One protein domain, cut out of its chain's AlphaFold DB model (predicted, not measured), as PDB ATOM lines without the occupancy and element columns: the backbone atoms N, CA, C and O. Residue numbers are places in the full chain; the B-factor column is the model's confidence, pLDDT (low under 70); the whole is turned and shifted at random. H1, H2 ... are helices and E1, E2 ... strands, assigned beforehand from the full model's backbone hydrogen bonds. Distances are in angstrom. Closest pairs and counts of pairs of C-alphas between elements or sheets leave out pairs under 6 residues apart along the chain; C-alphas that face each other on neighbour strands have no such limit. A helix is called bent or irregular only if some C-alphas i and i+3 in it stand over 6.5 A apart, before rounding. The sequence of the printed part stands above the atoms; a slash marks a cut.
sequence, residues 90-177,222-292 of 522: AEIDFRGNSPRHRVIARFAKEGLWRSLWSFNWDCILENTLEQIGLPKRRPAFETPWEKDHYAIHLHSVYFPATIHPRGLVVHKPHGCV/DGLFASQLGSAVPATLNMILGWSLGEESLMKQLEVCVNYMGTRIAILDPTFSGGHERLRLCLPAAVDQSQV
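This is residues 90 to 177 and 222 to 292 of the 522 residues of an uncharacterized protein of Thiocystis violascens (strain ATCC 17096 / DSM 198 / 6111) (UniProt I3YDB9). Two small parallel sheets, E1 E3 E2 and E4 E5, are set one after the other along the longest axis, with a gap between E1 and E4. H1 and H2 pack together on one side of the larger sheet; on the other side H4, H5 and H6 make a row, with H4 bridging from that sheet to H5. The unnamed residues 132 to 148 reach out at one end of the long axis, and H6 and H7 lie at the other. The printed part has 159 residues, mixed in class, in the order H1 E1 H2 E2 H3 E3 H4 E4 H5 E5 H6 H7. It is compact, with a radius of gyration of the C-alphas of 16.5 A and spans of 51 by 39 by 28 A.

The larger sheet has E1 at residues 115 to 118, E3 at 167 to 171, 12.5 A long, and E2 at 149 to 153, 13.6 A; C-alpha 115 is at (64.595, 99.106, -45.776). E4 is residues 238 to 241 and E5 265 to 268. H1 is residues 99 to 109, 15.3 A, from C-alpha 99 at (51.786, 87.088, -38.293); H2 is 124 to 131 and H3 156 to 161. H4 is 222 to 235, 21.2 A, H5 248 to 259, 16.3 A, H6 274 to 282, 12.8 A, and H7 289 to 292, ending at (44.691, 107.764, -50.222). H3 and H4 are only just irregular: C-alphas 157 and 160, and 231 and 234, are each 6.9 A apart.

E3 is the inner strand, parallel to E1 (N 116 to O 169, 2.9 A) and to E2 (N 151 to O 168, 2.8 A). E1, H2, E2 form a split strand-helix-strand unit, with E3 between its two parallel strands; E2, H3, E3 and E4, H5, E5 are units whose strands are neighbours; each crossover is right-handed. H2 is on the sheet at a height of 10.1 A, along the strands at 9 degrees to E3 on the local plane. H1 touches H2 at a steep tilt of 56 degrees, closest at the C-alphas of Ala 105 and Leu 129, 5.1 A. H3 grazes the sheet, and H4 only just does, with 5 pairs of C-alphas within 10 A. H5 touches H4 with residues 253 to 257 alone, closest at the C-alphas of Gly 230 and Cys 257, 6.3 A, and touches H6 at a shallow tilt of 24 degrees, closest at the C-alphas of Glu 255 and Cys 282, 6.6 A. H6 and H7 only just touch, with 3 pairs within 8 A. E4 and E5 are parallel, with N 240 and O 266 at 2.8 A; E1 and E4 are apart. Every O i to N i+4 pair is within hydrogen-bond range in H1, H2, H5 and H6; H4 has 8 of 10, H3 0 of 2 but 2 of 3 O i to N i+3 pairs, and H7 is too short for one.

The C-alphas of Ala 140 and Ala 286 are farthest apart, 51.5 A. Residues 178 to 221 are not printed, and C-alphas 177 and 222 are 19.4 A apart across the cut. Of the links printed whole, H2 to E2 is long. The mean pLDDT of the printed part is 76.4, with 48 residues under 70, among them 90 to 96 and 283 to 292.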
ATOM      1  N   ALA A  90      59.070  87.135 -25.466       38.12
ATOM      2  CA  ALA A  90      58.036  86.991 -24.447       38.12
ATOM      3  C   ALA A  90      57.060  85.924 -24.927       38.12
ATOM      4  O   ALA A  90      56.845  85.807 -26.130       38.12
ATOM      5  N   GLU A  91      56.577  85.129 -23.982       36.59
ATOM      6  CA  GLU A  91      55.798  83.898 -24.113       36.59
ATOM      7  C   GLU A  91      54.562  84.043 -25.024       36.59
ATOM      8  O   GLU A  91      53.416  83.990 -24.591       36.59
ATOM      9  N   ILE A  92      54.786  84.234 -26.321       39.59
ATOM     10  CA  ILE A  92      53.769  84.263 -27.357       39.59
ATOM     11  C   ILE A  92      53.682  82.821 -27.846       39.59
ATOM     12  O   ILE A  92      54.467  82.370 -28.682       39.59
ATOM     13  N   ASP A  93      52.786  82.098 -27.175       41.22
ATOM     14  CA  ASP A  93      52.116  80.853 -27.551       41.22
ATOM     15  C   ASP A  93      52.616  80.215 -28.847       41.22
ATOM     16  O   ASP A  93      52.406  80.813 -29.890       41.22
ATOM     17  N   PHE A  94      53.236  79.024 -28.778       38.00
ATOM     18  CA  PHE A  94      53.851  78.224 -29.862       38.00
ATOM     19  C   PHE A  94      54.763  78.991 -30.864       38.00
ATOM     20  O   PHE A  94      55.900  78.576 -31.091       38.00
ATOM     21  N   ARG A  95      54.248  80.046 -31.487       53.34
ATOM     22  CA  ARG A  95      54.625  80.869 -32.635       53.34
ATOM     23  C   ARG A  95      55.674  81.955 -32.385       53.34
ATOM     24  O   ARG A  95      56.248  82.418 -33.359       53.34
ATOM     25  N   GLY A  96      55.913  82.408 -31.153       57.28
ATOM     26  CA  GLY A  96      56.970  83.375 -30.793       57.28
ATOM     27  C   GLY A  96      56.849  84.807 -31.358       57.28
ATOM     28  O   GLY A  96      57.348  85.734 -30.731       57.28
ATOM     29  N   ASN A  97      56.173  85.015 -32.495       71.69
ATOM     30  CA  ASN A  97      55.972  86.295 -33.184       71.69
ATOM     31  C   ASN A  97      54.556  86.360 -33.777       71.69
ATOM     32  O   ASN A  97      54.026  85.335 -34.202       71.69
ATOM     33  N   SER A  98      53.943  87.544 -33.873       81.94
ATOM     34  CA  SER A  98      52.644  87.683 -34.555       81.94
ATOM     35  C   SER A  98      52.784  87.617 -36.090       81.94
ATOM     36  O   SER A  98      53.855  87.959 -36.611       81.94
ATOM     37  N   PRO A  99      51.729  87.222 -36.836       85.81
ATOM     38  CA  PRO A  99      51.786  87.088 -38.293       85.81
ATOM     39  C   PRO A  99      52.335  88.319 -39.019       85.81
ATOM     40  O   PRO A  99      53.228  88.179 -39.854       85.81
ATOM     41  N   ARG A 100      51.914  89.537 -38.644       85.38
ATOM     42  CA  ARG A 100      52.454  90.773 -39.244       85.38
ATOM     43  C   ARG A 100      53.977  90.881 -39.166       85.38
ATOM     44  O   ARG A 100      54.609  91.240 -40.153       85.38
ATOM     45  N   HIS A 101      54.589  90.532 -38.034       88.31
ATOM     46  CA  HIS A 101      56.045  90.595 -37.900       88.31
ATOM     47  C   HIS A 101      56.724  89.521 -38.750       88.31
ATOM     48  O   HIS A 101      57.709  89.819 -39.428       88.31
ATOM     49  N   ARG A 102      56.183  88.292 -38.754       89.56
ATOM     50  CA  ARG A 102      56.725  87.179 -39.551       89.56
ATOM     51  C   ARG A 102      56.699  87.500 -41.040       89.56
ATOM     52  O   ARG A 102      57.725  87.376 -41.702       89.56
ATOM     53  N   VAL A 103      55.561  87.965 -41.550       91.56
ATOM     54  CA  VAL A 103      55.385  88.320 -42.965       91.56
ATOM     55  C   VAL A 103      56.335  89.451 -43.358       91.56
ATOM     56  O   VAL A 103      57.050  89.324 -44.351       91.56
ATOM     57  N   ILE A 104      56.420  90.522 -42.556       92.06
ATOM     58  CA  ILE A 104      57.364  91.626 -42.801       92.06
ATOM     59  C   ILE A 104      58.799  91.101 -42.877       92.06
ATOM     60  O   ILE A 104      59.528  91.445 -43.809       92.06
ATOM     61  N   ALA A 105      59.209  90.259 -41.927       93.31
ATOM     62  CA  ALA A 105      60.553  89.702 -41.899       93.31
ATOM     63  C   ALA A 105      60.832  88.827 -43.129       93.31
ATOM     64  O   ALA A 105      61.860  89.008 -43.787       93.31
ATOM     65  N   ARG A 106      59.918  87.911 -43.477       93.69
ATOM     66  CA  ARG A 106      60.055  87.026 -44.646       93.69
ATOM     67  C   ARG A 106      60.180  87.840 -45.925       93.69
ATOM     68  O   ARG A 106      61.152  87.671 -46.651       93.69
ATOM     69  N   PHE A 107      59.287  88.803 -46.136       93.81
ATOM     70  CA  PHE A 107      59.338  89.717 -47.279       93.81
ATOM     71  C   PHE A 107      60.637  90.527 -47.327       93.81
ATOM     72  O   PHE A 107      61.154  90.810 -48.407       93.81
ATOM     73  N   ALA A 108      61.211  90.866 -46.172       92.62
ATOM     74  CA  ALA A 108      62.514  91.512 -46.131       92.62
ATOM     75  C   ALA A 108      63.629  90.565 -46.605       92.62
ATOM     76  O   ALA A 108      64.463  90.982 -47.406       92.62
ATOM     77  N   LYS A 109      63.624  89.291 -46.184       92.25
ATOM     78  CA  LYS A 109      64.581  88.265 -46.651       92.25
ATOM     79  C   LYS A 109      64.432  87.956 -48.149       92.25
ATOM     80  O   LYS A 109      65.438  87.749 -48.824       92.25
ATOM     81  N   GLU A 110      63.205  88.009 -48.673       91.94
ATOM     82  CA  GLU A 110      62.879  87.933 -50.113       91.94
ATOM     83  C   GLU A 110      63.335  89.174 -50.905       91.94
ATOM     84  O   GLU A 110      63.276  89.181 -52.131       91.94
ATOM     85  N   GLY A 111      63.760  90.248 -50.228       89.31
ATOM     86  CA  GLY A 111      64.166  91.503 -50.863       89.31
ATOM     87  C   GLY A 111      63.017  92.401 -51.321       89.31
ATOM     88  O   GLY A 111      63.265  93.422 -51.961       89.31
ATOM     89  N   LEU A 112      61.772  92.083 -50.952       88.75
ATOM     90  CA  LEU A 112      60.602  92.921 -51.241       88.75
ATOM     91  C   LEU A 112      60.656  94.246 -50.468       88.75
ATOM     92  O   LEU A 112      60.141  95.269 -50.922       88.75
ATOM     93  N   TRP A 113      61.343  94.253 -49.321       87.25
ATOM     94  CA  TRP A 113      61.642  95.466 -48.568       87.25
ATOM     95  C   TRP A 113      63.098  95.891 -48.738       87.25
ATOM     96  O   TRP A 113      64.030  95.200 -48.329       87.25
ATOM     97  N   ARG A 114      63.299  97.099 -49.275       83.06
ATOM     98  CA  ARG A 114      64.629  97.722 -49.361       83.06
ATOM     99  C   ARG A 114      65.170  98.136 -47.988       83.06
ATOM    100  O   ARG A 114      66.358  97.971 -47.720       83.06
ATOM    101  N   SER A 115      64.304  98.689 -47.147       87.38
ATOM    102  CA  SER A 115      64.595  99.106 -45.776       87.38
ATOM    103  C   SER A 115      63.308  99.169 -44.957       87.38
ATOM    104  O   SER A 115      62.207  99.309 -45.509       87.38
ATOM    105  N   LEU A 116      63.475  99.063 -43.640       89.94
ATOM    106  CA  LEU A 116      62.417  99.159 -42.642       89.94
ATOM    107  C   LEU A 116      62.679 100.389 -41.767       89.94
ATOM    108  O   LEU A 116      63.807 100.612 -41.336       89.94
ATOM    109  N   TRP A 117      61.646 101.172 -41.490       88.38
ATOM    110  CA  TRP A 117      61.694 102.344 -40.619       88.38
ATOM    111  C   TRP A 117      60.777 102.094 -39.435       88.38
ATOM    112  O   TRP A 117      59.569 102.233 -39.558       88.38
ATOM    113  N   SER A 118      61.343 101.665 -38.310       88.25
ATOM    114  CA  SER A 118      60.595 101.322 -37.107       88.25
ATOM    115  C   SER A 118      60.671 102.434 -36.073       88.25
ATOM    116  O   SER A 118      61.728 102.688 -35.500       88.25
ATOM    117  N   PHE A 119      59.531 103.034 -35.763       85.19
ATOM    118  CA  PHE A 119      59.402 104.021 -34.689       85.19
ATOM    119  C   PHE A 119      59.159 103.381 -33.312       85.19
ATOM    120  O   PHE A 119      59.002 104.082 -32.316       85.19
ATOM    121  N   ASN A 120      59.157 102.048 -33.246       86.31
ATOM    122  CA  ASN A 120      58.948 101.289 -32.014       86.31
ATOM    123  C   ASN A 120      60.240 101.147 -31.227       86.31
ATOM    124  O   ASN A 120      61.292 100.872 -31.807       86.31
ATOM    125  N   TRP A 121      60.145 101.230 -29.900       89.88
ATOM    126  CA  TRP A 121      61.284 100.964 -29.024       89.88
ATOM    127  C   TRP A 121      61.554  99.463 -28.853       89.88
ATOM    128  O   TRP A 121      62.714  99.081 -28.680       89.88
ATOM    129  N   ASP A 122      60.518  98.618 -28.910       89.50
ATOM    130  CA  ASP A 122      60.635  97.163 -28.754       89.50
ATOM    131  C   ASP A 122      61.510  96.524 -29.841       89.50
ATOM    132  O   ASP A 122      61.777  97.139 -30.869       89.50
ATOM    133  N   CYS A 123      61.985  95.302 -29.608       89.38
ATOM    134  CA  CYS A 123      62.854  94.568 -30.532       89.38
ATOM    135  C   CYS A 123      62.152  93.385 -31.220       89.38
ATOM    136  O   CYS A 123      62.834  92.447 -31.638       89.38
ATOM    137  N   ILE A 124      60.817  93.373 -31.301       87.06
ATOM    138  CA  ILE A 124      60.069  92.215 -31.821       87.06
ATOM    139  C   ILE A 124      60.401  91.981 -33.293       87.06
ATOM    140  O   ILE A 124      60.659  90.848 -33.699       87.06
ATOM    141  N   LEU A 125      60.462  93.049 -34.091       88.12
ATOM    142  CA  LEU A 125      60.820  92.956 -35.503       88.12
ATOM    143  C   LEU A 125      62.245  92.418 -35.685       88.12
ATOM    144  O   LEU A 125      62.457  91.517 -36.490       88.12
ATOM    145  N   GLU A 126      63.215  92.916 -34.918       90.06
ATOM    146  CA  GLU A 126      64.601  92.436 -34.959       90.06
ATOM    147  C   GLU A 126      64.718  90.971 -34.545       90.06
ATOM    148  O   GLU A 126      65.411  90.199 -35.207       90.06
ATOM    149  N   ASN A 127      64.010  90.570 -33.489       88.00
ATOM    150  CA  ASN A 127      63.948  89.174 -33.071       88.00
ATOM    151  C   ASN A 127      63.326  88.311 -34.171       88.00
ATOM    152  O   ASN A 127      63.843  87.237 -34.460       88.00
ATOM    153  N   THR A 128      62.273  88.790 -34.835       89.19
ATOM    154  CA  THR A 128      61.636  88.062 -35.938       89.19
ATOM    155  C   THR A 128      62.579  87.918 -37.136       89.19
ATOM    156  O   THR A 128      62.679  86.830 -37.696       89.19
ATOM    157  N   LEU A 129      63.326  88.970 -37.499       91.75
ATOM    158  CA  LEU A 129      64.364  88.904 -38.539       91.75
ATOM    159  C   LEU A 129      65.414  87.838 -38.198       91.75
ATOM    160  O   LEU A 129      65.774  87.025 -39.048       91.75
ATOM    161  N   GLU A 130      65.860  87.783 -36.943       89.06
ATOM    162  CA  GLU A 130      66.776  86.736 -36.490       89.06
ATOM    163  C   GLU A 130      66.118  85.344 -36.567       89.06
ATOM    164  O   GLU A 130      66.733  84.423 -37.101       89.06
ATOM    165  N   GLN A 131      64.865  85.179 -36.131       86.81
ATOM    166  CA  GLN A 131      64.153  83.891 -36.161       86.81
ATOM    167  C   GLN A 131      63.960  83.330 -37.571       86.81
ATOM    168  O   GLN A 131      64.064  82.121 -37.758       86.81
ATOM    169  N   ILE A 132      63.753  84.183 -38.575       89.69
ATOM    170  CA  ILE A 132      63.641  83.731 -39.966       89.69
ATOM    171  C   ILE A 132      64.995  83.459 -40.639       89.69
ATOM    172  O   ILE A 132      65.039  83.211 -41.847       89.69
ATOM    173  N   GLY A 133      66.105  83.570 -39.909       88.50
ATOM    174  CA  GLY A 133      67.445  83.328 -40.442       88.50
ATOM    175  C   GLY A 133      68.103  84.526 -41.109       88.50
ATOM    176  O   GLY A 133      68.984  84.341 -41.948       88.50
ATOM    177  N   LEU A 134      67.688  85.752 -40.774       91.00
ATOM    178  CA  LEU A 134      68.372  86.977 -41.183       91.00
ATOM    179  C   LEU A 134      69.203  87.511 -39.997       91.00
ATOM    180  O   LEU A 134      68.685  88.227 -39.141       91.00
ATOM    181  N   PRO A 135      70.490  87.141 -39.877       89.88
ATOM    182  CA  PRO A 135      71.318  87.532 -38.738       89.88
ATOM    183  C   PRO A 135      71.699  89.017 -38.761       89.88
ATOM    184  O   PRO A 135      71.766  89.652 -39.808       89.88
ATOM    185  N   LYS A 136      72.059  89.568 -37.596       87.50
ATOM    186  CA  LYS A 136      72.569  90.951 -37.475       87.50
ATOM    187  C   LYS A 136      73.964  91.151 -38.090       87.50
ATOM    188  O   LYS A 136      74.405  92.268 -38.344       87.50
ATOM    189  N   ARG A 137      74.719  90.066 -38.258       86.00
ATOM    190  CA  ARG A 137      76.056  90.082 -38.860       86.00
ATOM    191  C   ARG A 137      76.019  89.306 -40.155       86.00
ATOM    192  O   ARG A 137      75.388  88.253 -40.213       86.00
ATOM    193  N   ARG A 138      76.748  89.802 -41.152       87.94
ATOM    194  CA  ARG A 138      76.940  89.088 -42.408       87.94
ATOM    195  C   ARG A 138      77.487  87.679 -42.125       87.94
ATOM    196  O   ARG A 138      78.484  87.569 -41.403       87.94
ATOM    197  N   PRO A 139      76.864  86.621 -42.667       86.50
ATOM    198  CA  PRO A 139      77.399  85.273 -42.564       86.50
ATOM    199  C   PRO A 139      78.806  85.186 -43.164       86.50
ATOM    200  O   PRO A 139      79.120  85.856 -44.145       86.50
ATOM    201  N   ALA A 140      79.652  84.316 -42.606       87.12
ATOM    202  CA  ALA A 140      80.995  84.052 -43.141       87.12
ATOM    203  C   ALA A 140      80.980  83.253 -44.460       87.12
ATOM    204  O   ALA A 140      82.024  82.981 -45.044       87.12
ATOM    205  N   PHE A 141      79.797  82.843 -44.912       84.94
ATOM    206  CA  PHE A 141      79.583  82.098 -46.137       84.94
ATOM    207  C   PHE A 141      78.662  82.872 -47.076       84.94
ATOM    208  O   PHE A 141      77.815  83.644 -46.635       84.94
ATOM    209  N   GLU A 142      78.807  82.637 -48.377       84.56
ATOM    210  CA  GLU A 142      77.862  83.179 -49.345       84.56
ATOM    211  C   GLU A 142      76.493  82.528 -49.181       84.56
ATOM    212  O   GLU A 142      76.378  81.323 -48.970       84.56
ATOM    213  N   THR A 143      75.449  83.332 -49.315       85.50
ATOM    214  CA  THR A 143      74.085  82.831 -49.434       85.50
ATOM    215  C   THR A 143      73.534  83.198 -50.813       85.50
ATOM    216  O   THR A 143      73.991  84.173 -51.429       85.50
ATOM    217  N   PRO A 144      72.573  82.423 -51.331       84.81
ATOM    218  CA  PRO A 144      71.823  82.817 -52.515       84.81
ATOM    219  C   PRO A 144      70.816  83.942 -52.227       84.81
ATOM    220  O   PRO A 144      70.300  84.535 -53.159       84.81
ATOM    221  N   TRP A 145      70.541  84.271 -50.964       87.62
ATOM    222  CA  TRP A 145      69.460  85.182 -50.591       87.62
ATOM    223  C   TRP A 145      69.702  86.621 -51.051       87.62
ATOM    224  O   TRP A 145      70.835  87.115 -51.032       87.62
ATOM    225  N   GLU A 146      68.612  87.307 -51.405       88.75
ATOM    226  CA  GLU A 146      68.640  88.731 -51.746       88.75
ATOM    227  C   GLU A 146      69.086  89.562 -50.539       88.75
ATOM    228  O   GLU A 146      69.936  90.447 -50.667       88.75
ATOM    229  N   LYS A 147      68.583  89.215 -49.344       91.12
ATOM    230  CA  LYS A 147      69.091  89.718 -48.065       91.12
ATOM    231  C   LYS A 147      69.658  88.590 -47.212       91.12
ATOM    232  O   LYS A 147      68.993  87.585 -46.977       91.12
ATOM    233  N   ASP A 148      70.882  88.776 -46.721       90.69
ATOM    234  CA  ASP A 148      71.620  87.764 -45.949       90.69
ATOM    235  C   ASP A 148      72.003  88.212 -44.533       90.69
ATOM    236  O   ASP A 148      72.437  87.398 -43.721       90.69
ATOM    237  N   HIS A 149      71.805  89.490 -44.217       92.69
ATOM    238  CA  HIS A 149      71.886  90.039 -42.869       92.69
ATOM    239  C   HIS A 149      71.080  91.335 -42.758       92.69
ATOM    240  O   HIS A 149      70.686  91.929 -43.767       92.69
ATOM    241  N   TYR A 150      70.869  91.804 -41.531       92.62
ATOM    242  CA  TYR A 150      70.305  93.124 -41.267       92.62
ATOM    243  C   TYR A 150      71.220  93.977 -40.386       92.62
ATOM    244  O   TYR A 150      72.047  93.467 -39.633       92.62
ATOM    245  N   ALA A 151      71.043  95.293 -40.457       89.81
ATOM    246  CA  ALA A 151      71.707  96.263 -39.602       89.81
ATOM    247  C   ALA A 151      70.700  97.250 -39.009       89.81
ATOM    248  O   ALA A 151      69.680  97.552 -39.624       89.81
ATOM    249  N   ILE A 152      71.006  97.768 -37.817       89.00
ATOM    250  CA  ILE A 152      70.151  98.725 -37.107       89.00
ATOM    251  C   ILE A 152      70.799 100.105 -37.159       89.00
ATOM    252  O   ILE A 152      71.954 100.260 -36.759       89.00
ATOM    253  N   HIS A 153      70.046 101.107 -37.602       88.62
ATOM    254  CA  HIS A 153      70.453 102.511 -37.613       88.62
ATOM    255  C   HIS A 153      69.706 103.282 -36.532       88.62
ATOM    256  O   HIS A 153      68.573 103.716 -36.734       88.62
ATOM    257  N   LEU A 154      70.353 103.444 -35.378       86.00
ATOM    258  CA  LEU A 154      69.855 104.283 -34.277       86.00
ATOM    259  C   LEU A 154      70.282 105.744 -34.435       86.00
ATOM    260  O   LEU A 154      69.507 106.653 -34.151       86.00
ATOM    261  N   HIS A 155      71.502 105.933 -34.932       82.81
ATOM    262  CA  HIS A 155      72.145 107.218 -35.166       82.81
ATOM    263  C   HIS A 155      72.658 107.322 -36.603       82.81
ATOM    264  O   HIS A 155      72.997 106.316 -37.237       82.81
ATOM    265  N   SER A 156      72.774 108.552 -37.083       76.12
ATOM    266  CA  SER A 156      73.241 108.901 -38.423       76.12
ATOM    267  C   SER A 156      74.662 108.401 -38.724       76.12
ATOM    268  O   SER A 156      74.988 108.070 -39.864       76.12
ATOM    269  N   VAL A 157      75.497 108.250 -37.688       76.69
ATOM    270  CA  VAL A 157      76.865 107.706 -37.784       76.69
ATOM    271  C   VAL A 157      76.913 106.293 -38.380       76.69
ATOM    272  O   VAL A 157      77.943 105.879 -38.905       76.69
ATOM    273  N   TYR A 158      75.804 105.547 -38.341       74.56
ATOM    274  CA  TYR A 158      75.728 104.205 -38.918       74.56
ATOM    275  C   TYR A 158      75.439 104.194 -40.426       74.56
ATOM    276  O   TYR A 158      75.623 103.152 -41.061       74.56
ATOM    277  N   PHE A 159      75.036 105.323 -41.026       75.94
ATOM    278  CA  PHE A 159      74.652 105.380 -42.444       75.94
ATOM    279  C   PHE A 159      75.810 105.054 -43.395       75.94
ATOM    280  O   PHE A 159      75.607 104.243 -44.301       75.94
ATOM    281  N   PRO A 160      77.039 105.572 -43.189       63.34
ATOM    282  CA  PRO A 160      78.169 105.230 -44.051       63.34
ATOM    283  C   PRO A 160      78.594 103.755 -43.937       63.34
ATOM    284  O   PRO A 160      79.219 103.219 -44.846       63.34
ATOM    285  N   ALA A 161      78.261 103.081 -42.828       56.34
ATOM    286  CA  ALA A 161      78.830 101.784 -42.453       56.34
ATOM    287  C   ALA A 161      78.108 100.553 -43.042       56.34
ATOM    288  O   ALA A 161      78.501  99.427 -42.756       56.34
ATOM    289  N   THR A 162      77.045 100.719 -43.838       60.66
ATOM    290  CA  THR A 162      76.157  99.594 -44.225       60.66
ATOM    291  C   THR A 162      75.615  99.704 -45.647       60.66
ATOM    292  O   THR A 162      74.431  99.526 -45.917       60.66
ATOM    293  N   ILE A 163      76.525  99.924 -46.594       60.19
ATOM    294  CA  ILE A 163      76.248  99.889 -48.036       60.19
ATOM    295  C   ILE A 163      76.568  98.490 -48.584       60.19
ATOM    296  O   ILE A 163      77.289  98.334 -49.566       60.19
ATOM    297  N   HIS A 164      76.094  97.433 -47.918       74.25
ATOM    298  CA  HIS A 164      76.122  96.115 -48.545       74.25
ATOM    299  C   HIS A 164      74.800  95.912 -49.292       74.25
ATOM    300  O   HIS A 164      73.752  95.989 -48.650       74.25
ATOM    301  N   PRO A 165      74.800  95.613 -50.605       80.25
ATOM    302  CA  PRO A 165      73.564  95.440 -51.378       80.25
ATOM    303  C   PRO A 165      72.598  94.410 -50.768       80.25
ATOM    304  O   PRO A 165      71.382  94.599 -50.781       80.25
ATOM    305  N   ARG A 166      73.157  93.365 -50.142       87.00
ATOM    306  CA  ARG A 166      72.414  92.288 -49.462       87.00
ATOM    307  C   ARG A 166      72.105  92.541 -47.980       87.00
ATOM    308  O   ARG A 166      71.545  91.686 -47.307       87.00
ATOM    309  N   GLY A 167      72.472  93.709 -47.458       89.56
ATOM    310  CA  GLY A 167      72.070  94.135 -46.121       89.56
ATOM    311  C   GLY A 167      70.653  94.710 -46.144       89.56
ATOM    312  O   GLY A 167      70.307  95.503 -47.026       89.56
ATOM    313  N   LEU A 168      69.822  94.307 -45.187       92.00
ATOM    314  CA  LEU A 168      68.588  95.014 -44.852       92.00
ATOM    315  C   LEU A 168      68.902  96.089 -43.810       92.00
ATOM    316  O   LEU A 168      69.492  95.795 -42.773       92.00
ATOM    317  N   VAL A 169      68.471  97.324 -44.045       90.38
ATOM    318  CA  VAL A 169      68.625  98.398 -43.058       90.38
ATOM    319  C   VAL A 169      67.321  98.591 -42.288       90.38
ATOM    320  O   VAL A 169      66.265  98.775 -42.895       90.38
ATOM    321  N   VAL A 170      67.412  98.561 -40.958       91.31
ATOM    322  CA  VAL A 170      66.325  98.856 -40.018       91.31
ATOM    323  C   VAL A 170      66.635 100.171 -39.305       91.31
ATOM    324  O   VAL A 170      67.475 100.227 -38.406       91.31
ATOM    325  N   HIS A 171      65.971 101.248 -39.708       89.31
ATOM    326  CA  HIS A 171      66.088 102.562 -39.083       89.31
ATOM    327  C   HIS A 171      65.208 102.632 -37.837       89.31
ATOM    328  O   HIS A 171      64.030 102.284 -37.905       89.31
ATOM    329  N   LYS A 172      65.764 103.088 -36.707       89.62
ATOM    330  CA  LYS A 172      65.042 103.239 -35.432       89.62
ATOM    331  C   LYS A 172      65.215 104.641 -34.849       89.62
ATOM    332  O   LYS A 172      65.946 104.819 -33.872       89.62
ATOM    333  N   PRO A 173      64.572 105.654 -35.455       84.62
ATOM    334  CA  PRO A 173      64.773 107.046 -35.072       84.62
ATOM    335  C   PRO A 173      64.261 107.376 -33.661       84.62
ATOM    336  O   PRO A 173      64.765 108.301 -33.045       84.62
ATOM    337  N   HIS A 174      63.319 106.611 -33.104       86.94
ATOM    338  CA  HIS A 174      62.822 106.830 -31.736       86.94
ATOM    339  C   HIS A 174      63.617 106.079 -30.657       86.94
ATOM    340  O   HIS A 174      63.248 106.098 -29.482       86.94
ATOM    341  N   GLY A 175      64.700 105.405 -31.049       89.56
ATOM    342  CA  GLY A 175      65.514 104.592 -30.158       89.56
ATOM    343  C   GLY A 175      65.088 103.125 -30.124       89.56
ATOM    344  O   GLY A 175      64.240 102.664 -30.887       89.56
ATOM    345  N   CYS A 176      65.755 102.355 -29.267       91.50
ATOM    346  CA  CYS A 176      65.570 100.911 -29.164       91.50
ATOM    347  C   CYS A 176      65.911 100.428 -27.754       91.50
ATOM    348  O   CYS A 176      66.938 100.810 -27.189       91.50
ATOM    349  N   VAL A 177      65.100  99.523 -27.212       92.19
ATOM    350  CA  VAL A 177      65.313  98.919 -25.889       92.19
ATOM    351  C   VAL A 177      66.644  98.174 -25.809       92.19
ATOM    352  O   VAL A 177      67.352  98.282 -24.809       92.19
ATOM    353  N   ASP A 222      68.369 114.254 -37.020       76.62
ATOM    354  CA  ASP A 222      67.078 114.171 -37.697       76.62
ATOM    355  C   ASP A 222      67.165 114.695 -39.138       76.62
ATOM    356  O   ASP A 222      66.576 114.097 -40.038       76.62
ATOM    357  N   GLY A 223      67.980 115.725 -39.396       76.19
ATOM    358  CA  GLY A 223      68.286 116.189 -40.751       76.19
ATOM    359  C   GLY A 223      68.986 115.126 -41.604       76.19
ATOM    360  O   GLY A 223      68.672 114.973 -42.786       76.19
ATOM    361  N   LEU A 224      69.888 114.332 -41.014       81.88
ATOM    362  CA  LEU A 224      70.525 113.215 -41.713       81.88
ATOM    363  C   LEU A 224      69.525 112.087 -41.981       81.88
ATOM    364  O   LEU A 224      69.484 111.587 -43.105       81.88
ATOM    365  N   PHE A 225      68.690 111.707 -41.006       80.56
ATOM    366  CA  PHE A 225      67.609 110.736 -41.232       80.56
ATOM    367  C   PHE A 225      66.657 111.207 -42.343       80.56
ATOM    368  O   PHE A 225      66.358 110.424 -43.240       80.56
ATOM    369  N   ALA A 226      66.254 112.481 -42.346       76.56
ATOM    370  CA  ALA A 226      65.405 113.063 -43.385       76.56
ATOM    371  C   ALA A 226      66.083 113.061 -44.768       76.56
ATOM    372  O   ALA A 226      65.448 112.736 -45.769       76.56
ATOM    373  N   SER A 227      67.384 113.357 -44.837       78.31
ATOM    374  CA  SER A 227      68.159 113.271 -46.083       78.31
ATOM    375  C   SER A 227      68.240 111.834 -46.609       78.31
ATOM    376  O   SER A 227      67.991 111.583 -47.792       78.31
ATOM    377  N   GLN A 228      68.514 110.871 -45.723       78.94
ATOM    378  CA  GLN A 228      68.546 109.451 -46.066       78.94
ATOM    379  C   GLN A 228      67.179 108.978 -46.567       78.94
ATOM    380  O   GLN A 228      67.100 108.280 -47.581       78.94
ATOM    381  N   LEU A 229      66.109 109.409 -45.901       75.88
ATOM    382  CA  LEU A 229      64.734 109.159 -46.305       75.88
ATOM    383  C   LEU A 229      64.470 109.712 -47.709       75.88
ATOM    384  O   LEU A 229      64.092 108.958 -48.603       75.88
ATOM    385  N   GLY A 230      64.776 110.989 -47.935       72.12
ATOM    386  CA  GLY A 230      64.609 111.654 -49.224       72.12
ATOM    387  C   GLY A 230      65.360 110.990 -50.375       72.12
ATOM    388  O   GLY A 230      64.848 110.926 -51.488       72.12
ATOM    389  N   SER A 231      66.538 110.421 -50.118       73.12
ATOM    390  CA  SER A 231      67.287 109.667 -51.134       73.12
ATOM    391  C   SER A 231      66.676 108.296 -51.462       73.12
ATOM    392  O   SER A 231      66.816 107.797 -52.580       73.12
ATOM    393  N   ALA A 232      65.992 107.671 -50.500       70.31
ATOM    394  CA  ALA A 232      65.451 106.320 -50.633       70.31
ATOM    395  C   ALA A 232      64.003 106.294 -51.164       70.31
ATOM    396  O   ALA A 232      63.575 105.294 -51.749       70.31
ATOM    397  N   VAL A 233      63.261 107.390 -50.980       68.75
ATOM    398  CA  VAL A 233      61.840 107.541 -51.327       68.75
ATOM    399  C   VAL A 233      61.546 107.465 -52.841       68.75
ATOM    400  O   VAL A 233      60.718 106.626 -53.205       68.75
ATOM    401  N   PRO A 234      62.219 108.219 -53.738       64.50
ATOM    402  CA  PRO A 234      61.818 108.344 -55.149       64.50
ATOM    403  C   PRO A 234      61.836 107.041 -55.963       64.50
ATOM    404  O   PRO A 234      61.257 106.975 -57.042       64.50
ATOM    405  N   ALA A 235      62.510 106.000 -55.468       61.34
ATOM    406  CA  ALA A 235      62.699 104.739 -56.180       61.34
ATOM    407  C   ALA A 235      61.827 103.582 -55.655       61.34
ATOM    408  O   ALA A 235      62.041 102.443 -56.070       61.34
ATOM    409  N   THR A 236      60.904 103.807 -54.704       65.81
ATOM    410  CA  THR A 236      60.176 102.699 -54.054       65.81
ATOM    411  C   THR A 236      58.708 103.000 -53.736       65.81
ATOM    412  O   THR A 236      58.346 104.127 -53.413       65.81
ATOM    413  N   LEU A 237      57.860 101.962 -53.762       65.00
ATOM    414  CA  LEU A 237      56.538 101.989 -53.124       65.00
ATOM    415  C   LEU A 237      56.727 102.070 -51.605       65.00
ATOM    416  O   LEU A 237      57.477 101.267 -51.041       65.00
ATOM    417  N   ASN A 238      56.051 103.010 -50.948       69.44
ATOM    418  CA  ASN A 238      56.113 103.180 -49.501       69.44
ATOM    419  C   ASN A 238      54.830 102.685 -48.847       69.44
ATOM    420  O   ASN A 238      53.738 103.068 -49.248       69.44
ATOM    421  N   MET A 239      54.970 101.831 -47.840       70.81
ATOM    422  CA  MET A 239      53.848 101.326 -47.056       70.81
ATOM    423  C   MET A 239      54.004 101.767 -45.603       70.81
ATOM    424  O   MET A 239      55.109 101.717 -45.066       70.81
ATOM    425  N   ILE A 240      52.917 102.214 -44.980       70.19
ATOM    426  CA  ILE A 240      52.883 102.724 -43.606       70.19
ATOM    427  C   ILE A 240      51.918 101.878 -42.788       70.19
ATOM    428  O   ILE A 240      50.784 101.648 -43.209       70.19
ATOM    429  N   LEU A 241      52.374 101.429 -41.618       70.56
ATOM    430  CA  LEU A 241      51.666 100.476 -40.777       70.56
ATOM    431  C   LEU A 241      51.638 100.895 -39.313       70.56
ATOM    432  O   LEU A 241      52.658 101.261 -38.722       70.56
ATOM    433  N   GLY A 242      50.488 100.664 -38.683       58.28
ATOM    434  CA  GLY A 242      50.404 100.602 -37.230       58.28
ATOM    435  C   GLY A 242      50.485 101.953 -36.531       58.28
ATOM    436  O   GLY A 242      50.818 101.975 -35.358       58.28
ATOM    437  N   TRP A 243      50.193 103.074 -37.182       62.72
ATOM    438  CA  TRP A 243      49.944 104.349 -36.489       62.72
ATOM    439  C   TRP A 243      48.477 104.711 -36.600       62.72
ATOM    440  O   TRP A 243      47.802 104.200 -37.480       62.72
ATOM    441  N   SER A 244      48.026 105.567 -35.684       60.59
ATOM    442  CA  SER A 244      47.073 106.610 -36.043       60.59
ATOM    443  C   SER A 244      47.916 107.724 -36.652       60.59
ATOM    444  O   SER A 244      48.837 108.197 -35.982       60.59
ATOM    445  N   LEU A 245      47.636 108.169 -37.879       64.38
ATOM    446  CA  LEU A 245      48.350 109.313 -38.488       64.38
ATOM    447  C   LEU A 245      48.276 110.632 -37.671       64.38
ATOM    448  O   LEU A 245      48.763 111.660 -38.120       64.38
ATOM    449  N   GLY A 246      47.656 110.648 -36.489       60.56
ATOM    450  CA  GLY A 246      47.581 111.818 -35.616       60.56
ATOM    451  C   GLY A 246      48.867 112.189 -34.860       60.56
ATOM    452  O   GLY A 246      48.892 113.266 -34.274       60.56
ATOM    453  N   GLU A 247      49.914 111.357 -34.827       69.06
ATOM    454  CA  GLU A 247      51.162 111.710 -34.126       69.06
ATOM    455  C   GLU A 247      52.127 112.513 -35.026       69.06
ATOM    456  O   GLU A 247      52.452 112.143 -36.156       69.06
ATOM    457  N   GLU A 248      52.601 113.639 -34.485       71.00
ATOM    458  CA  GLU A 248      53.310 114.699 -35.213       71.00
ATOM    459  C   GLU A 248      54.669 114.264 -35.784       71.00
ATOM    460  O   GLU A 248      55.036 114.666 -36.888       71.00
ATOM    461  N   SER A 249      55.414 113.424 -35.059       72.69
ATOM    462  CA  SER A 249      56.766 112.989 -35.437       72.69
ATOM    463  C   SER A 249      56.765 112.203 -36.758       72.69
ATOM    464  O   SER A 249      57.544 112.520 -37.659       72.69
ATOM    465  N   LEU A 250      55.858 111.230 -36.926       74.62
ATOM    466  CA  LEU A 250      55.665 110.520 -38.196       74.62
ATOM    467  C   LEU A 250      55.124 111.456 -39.262       74.62
ATOM    468  O   LEU A 250      55.628 111.413 -40.378       74.62
ATOM    469  N   MET A 251      54.138 112.302 -38.944       75.31
ATOM    470  CA  MET A 251      53.575 113.230 -39.929       75.31
ATOM    471  C   MET A 251      54.653 114.105 -40.562       75.31
ATOM    472  O   MET A 251      54.713 114.189 -41.785       75.31
ATOM    473  N   LYS A 252      55.585 114.637 -39.767       75.44
ATOM    474  CA  LYS A 252      56.748 115.373 -40.281       75.44
ATOM    475  C   LYS A 252      57.627 114.523 -41.207       75.44
ATOM    476  O   LYS A 252      58.066 115.006 -42.247       75.44
ATOM    477  N   GLN A 253      57.874 113.253 -40.874       75.06
ATOM    478  CA  GLN A 253      58.642 112.348 -41.745       75.06
ATOM    479  C   GLN A 253      57.899 112.025 -43.051       75.06
ATOM    480  O   GLN A 253      58.510 111.943 -44.115       75.06
ATOM    481  N   LEU A 254      56.577 111.868 -42.994       75.50
ATOM    482  CA  LEU A 254      55.748 111.602 -44.166       75.50
ATOM    483  C   LEU A 254      55.617 112.823 -45.073       75.50
ATOM    484  O   LEU A 254      55.683 112.673 -46.288       75.50
ATOM    485  N   GLU A 255      55.499 114.022 -44.506       75.75
ATOM    486  CA  GLU A 255      55.552 115.286 -45.247       75.75
ATOM    487  C   GLU A 255      56.861 115.400 -46.031       75.75
ATOM    488  O   GLU A 255      56.844 115.725 -47.219       75.75
ATOM    489  N   VAL A 256      57.992 115.037 -45.411       73.19
ATOM    490  CA  VAL A 256      59.277 114.928 -46.112       73.19
ATOM    491  C   VAL A 256      59.164 113.944 -47.281       73.19
ATOM    492  O   VAL A 256      59.516 114.316 -48.395       73.19
ATOM    493  N   CYS A 257      58.626 112.732 -47.084       72.06
ATOM    494  CA  CYS A 257      58.447 111.755 -48.170       72.06
ATOM    495  C   CYS A 257      57.569 112.260 -49.322       72.06
ATOM    496  O   CYS A 257      57.894 112.022 -50.482       72.06
ATOM    497  N   VAL A 258      56.451 112.917 -49.015       70.31
ATOM    498  CA  VAL A 258      55.498 113.414 -50.017       70.31
ATOM    499  C   VAL A 258      56.096 114.564 -50.829       70.31
ATOM    500  O   VAL A 258      55.902 114.619 -52.044       70.31
ATOM    501  N   ASN A 259      56.881 115.434 -50.188       67.69
ATOM    502  CA  ASN A 259      57.585 116.529 -50.857       67.69
ATOM    503  C   ASN A 259      58.626 116.034 -51.880       67.69
ATOM    504  O   ASN A 259      58.966 116.757 -52.819       67.69
ATOM    505  N   TYR A 260      59.107 114.794 -51.751       65.00
ATOM    506  CA  TYR A 260      59.884 114.137 -52.798       65.00
ATOM    507  C   TYR A 260      58.936 113.551 -53.862       65.00
ATOM    508  O   TYR A 260      58.282 112.526 -53.660       65.00
ATOM    509  N   MET A 261      58.852 114.240 -55.010       53.28
ATOM    510  CA  MET A 261      57.916 113.943 -56.105       53.28
ATOM    511  C   MET A 261      57.955 112.475 -56.572       53.28
ATOM    512  O   MET A 261      59.023 111.918 -56.816       53.28
ATOM    513  N   GLY A 262      56.770 111.886 -56.790       56.34
ATOM    514  CA  GLY A 262      56.593 110.590 -57.471       56.34
ATOM    515  C   GLY A 262      56.260 109.393 -56.574       56.34
ATOM    516  O   GLY A 262      56.090 108.279 -57.070       56.34
ATOM    517  N   THR A 263      56.136 109.600 -55.266       58.97
ATOM    518  CA  THR A 263      55.939 108.512 -54.303       58.97
ATOM    519  C   THR A 263      54.511 107.969 -54.295       58.97
ATOM    520  O   THR A 263      53.556 108.716 -54.095       58.97
ATOM    521  N   ARG A 264      54.356 106.644 -54.420       62.84
ATOM    522  CA  ARG A 264      53.109 105.944 -54.066       62.84
ATOM    523  C   ARG A 264      53.173 105.545 -52.592       62.84
ATOM    524  O   ARG A 264      54.107 104.847 -52.194       62.84
ATOM    525  N   ILE A 265      52.208 106.005 -51.800       68.12
ATOM    526  CA  ILE A 265      52.084 105.687 -50.375       68.12
ATOM    527  C   ILE A 265      50.831 104.836 -50.177       68.12
ATOM    528  O   ILE A 265      49.749 105.230 -50.597       68.12
ATOM    529  N   ALA A 266      50.984 103.679 -49.538       69.94
ATOM    530  CA  ALA A 266      49.883 102.856 -49.058       69.94
ATOM    531  C   ALA A 266      49.845 102.912 -47.528       69.94
ATOM    532  O   ALA A 266      50.871 102.718 -46.875       69.94
ATOM    533  N   ILE A 267      48.674 103.170 -46.953       71.06
ATOM    534  CA  ILE A 267      48.500 103.329 -45.506       71.06
ATOM    535  C   ILE A 267      47.539 102.260 -45.021       71.06
ATOM    536  O   ILE A 267      46.409 102.181 -45.497       71.06
ATOM    537  N   LEU A 268      47.997 101.450 -44.073       68.81
ATOM    538  CA  LEU A 268      47.157 100.500 -43.356       68.81
ATOM    539  C   LEU A 268      46.944 101.031 -41.939       68.81
ATOM    540  O   LEU A 268      47.662 100.677 -40.996       68.81
ATOM    541  N   ASP A 269      45.961 101.921 -41.819       68.12
ATOM    542  CA  ASP A 269      45.481 102.462 -40.551       68.12
ATOM    543  C   ASP A 269      44.105 101.854 -40.242       68.12
ATOM    544  O   ASP A 269      43.248 101.799 -41.127       68.12
ATOM    545  N   PRO A 270      43.872 101.367 -39.011       59.16
ATOM    546  CA  PRO A 270      42.545 100.968 -38.577       59.16
ATOM    547  C   PRO A 270      41.480 102.062 -38.772       59.16
ATOM    548  O   PRO A 270      40.343 101.761 -39.118       59.16
ATOM    549  N   THR A 271      41.802 103.330 -38.533       63.88
ATOM    550  CA  THR A 271      40.795 104.394 -38.461       63.88
ATOM    551  C   THR A 271      41.240 105.627 -39.221       63.88
ATOM    552  O   THR A 271      42.285 106.193 -38.915       63.88
ATOM    553  N   PHE A 272      40.395 106.122 -40.129       65.25
ATOM    554  CA  PHE A 272      40.615 107.438 -40.718       65.25
ATOM    555  C   PHE A 272      40.610 108.513 -39.622       65.25
ATOM    556  O   PHE A 272      39.745 108.529 -38.746       65.25
ATOM    557  N   SER A 273      41.574 109.421 -39.681       68.94
ATOM    558  CA  SER A 273      41.848 110.430 -38.653       68.94
ATOM    559  C   SER A 273      42.258 111.753 -39.298       68.94
ATOM    560  O   SER A 273      42.569 111.793 -40.488       68.94
ATOM    561  N   GLY A 274      42.321 112.839 -38.520       69.75
ATOM    562  CA  GLY A 274      42.771 114.146 -39.023       69.75
ATOM    563  C   GLY A 274      44.174 114.127 -39.650       69.75
ATOM    564  O   GLY A 274      44.454 114.912 -40.551       69.75
ATOM    565  N   GLY A 275      45.032 113.184 -39.249       71.94
ATOM    566  CA  GLY A 275      46.339 112.970 -39.872       71.94
ATOM    567  C   GLY A 275      46.267 112.505 -41.327       71.94
ATOM    568  O   GLY A 275      47.067 112.940 -42.152       71.94
ATOM    569  N   HIS A 276      45.265 111.689 -41.673       73.44
ATOM    570  CA  HIS A 276      45.027 111.279 -43.059       73.44
ATOM    571  C   HIS A 276      44.661 112.473 -43.931       73.44
ATOM    572  O   HIS A 276      45.164 112.603 -45.044       73.44
ATOM    573  N   GLU A 277      43.816 113.360 -43.406       74.12
ATOM    574  CA  GLU A 277      43.411 114.569 -44.113       74.12
ATOM    575  C   GLU A 277      44.595 115.521 -44.302       74.12
ATOM    576  O   GLU A 277      44.824 116.008 -45.407       74.12
ATOM    577  N   ARG A 278      45.421 115.710 -43.266       77.12
ATOM    578  CA  ARG A 278      46.661 116.491 -43.370       77.12
ATOM    579  C   ARG A 278      47.607 115.922 -44.428       77.12
ATOM    580  O   ARG A 278      48.091 116.678 -45.262       77.12
ATOM    581  N   LEU A 279      47.831 114.607 -44.447       73.94
ATOM    582  CA  LEU A 279      48.692 113.975 -45.450       73.94
ATOM    583  C   LEU A 279      48.123 114.119 -46.868       73.94
ATOM    584  O   LEU A 279      48.872 114.383 -47.808       73.94
ATOM    585  N   ARG A 280      46.798 113.987 -47.022       73.00
ATOM    586  CA  ARG A 280      46.097 114.205 -48.294       73.00
ATOM    587  C   ARG A 280      46.332 115.618 -48.826       73.00
ATOM    588  O   ARG A 280      46.549 115.773 -50.023       73.00
ATOM    589  N   LEU A 281      46.340 116.626 -47.951       73.38
ATOM    590  CA  LEU A 281      46.629 118.020 -48.310       73.38
ATOM    591  C   LEU A 281      48.088 118.255 -48.738       73.38
ATOM    592  O   LEU A 281      48.356 119.225 -49.442       73.38
ATOM    593  N   CYS A 282      49.022 117.388 -48.341       70.81
ATOM    594  CA  CYS A 282      50.415 117.456 -48.786       70.81
ATOM    595  C   CYS A 282      50.626 116.853 -50.184       70.81
ATOM    596  O   CYS A 282      51.634 117.146 -50.826       70.81
ATOM    597  N   LEU A 283      49.709 116.003 -50.660       69.19
ATOM    598  CA  LEU A 283      49.793 115.406 -51.994       69.19
ATOM    599  C   LEU A 283      49.428 116.434 -53.083       69.19
ATOM    600  O   LEU A 283      48.678 117.377 -52.823       69.19
ATOM    601  N   PRO A 284      49.919 116.261 -54.328       63.78
ATOM    602  CA  PRO A 284      49.544 117.122 -55.449       63.78
ATOM    603  C   PRO A 284      48.019 117.241 -55.597       63.78
ATOM    604  O   PRO A 284      47.289 116.271 -55.394       63.78
ATOM    605  N   ALA A 285      47.533 118.431 -55.960       54.44
ATOM    606  CA  ALA A 285      46.103 118.720 -56.023       54.44
ATOM    607  C   ALA A 285      45.345 117.714 -56.918       54.44
ATOM    608  O   ALA A 285      45.762 117.470 -58.048       54.44
ATOM    609  N   ALA A 286      44.211 117.211 -56.403       55.06
ATOM    610  CA  ALA A 286      43.257 116.250 -56.993       55.06
ATOM    611  C   ALA A 286      43.322 114.776 -56.531       55.06
ATOM    612  O   ALA A 286      42.698 113.934 -57.173       55.06
ATOM    613  N   VAL A 287      43.975 114.448 -55.406       61.78
ATOM    614  CA  VAL A 287      43.834 113.104 -54.808       61.78
ATOM    615  C   VAL A 287      42.586 113.033 -53.913       61.78
ATOM    616  O   VAL A 287      42.483 113.727 -52.893       61.78
ATOM    617  N   ASP A 288      41.621 112.208 -54.319       64.94
ATOM    618  CA  ASP A 288      40.391 111.944 -53.563       64.94
ATOM    619  C   ASP A 288      40.675 111.058 -52.333       64.94
ATOM    620  O   ASP A 288      41.642 110.293 -52.309       64.94
ATOM    621  N   GLN A 289      39.831 111.132 -51.299       62.22
ATOM    622  CA  GLN A 289      39.948 110.307 -50.089       62.22
ATOM    623  C   GLN A 289      40.030 108.814 -50.442       62.22
ATOM    624  O   GLN A 289      40.857 108.088 -49.888       62.22
ATOM    625  N   SER A 290      39.218 108.385 -51.412       62.41
ATOM    626  CA  SER A 290      39.178 107.012 -51.929       62.41
ATOM    627  C   SER A 290      40.508 106.532 -52.530       62.41
ATOM    628  O   SER A 290      40.738 105.329 -52.639       62.41
ATOM    629  N   GLN A 291      41.399 107.456 -52.897       59.12
ATOM    630  CA  GLN A 291      42.697 107.174 -53.508       59.12
ATOM    631  C   GLN A 291      43.858 107.174 -52.501       59.12
ATOM    632  O   GLN A 291      44.927 106.657 -52.823       59.12
ATOM    633  N   VAL A 292      43.671 107.734 -51.297       55.72
ATOM    634  CA  VAL A 292      44.691 107.764 -50.222       55.72
ATOM    635  C   VAL A 292      44.403 106.797 -49.084       55.72
ATOM    636  O   VAL A 292      45.318 106.399 -48.365       55.72
TER     637      VAL A 292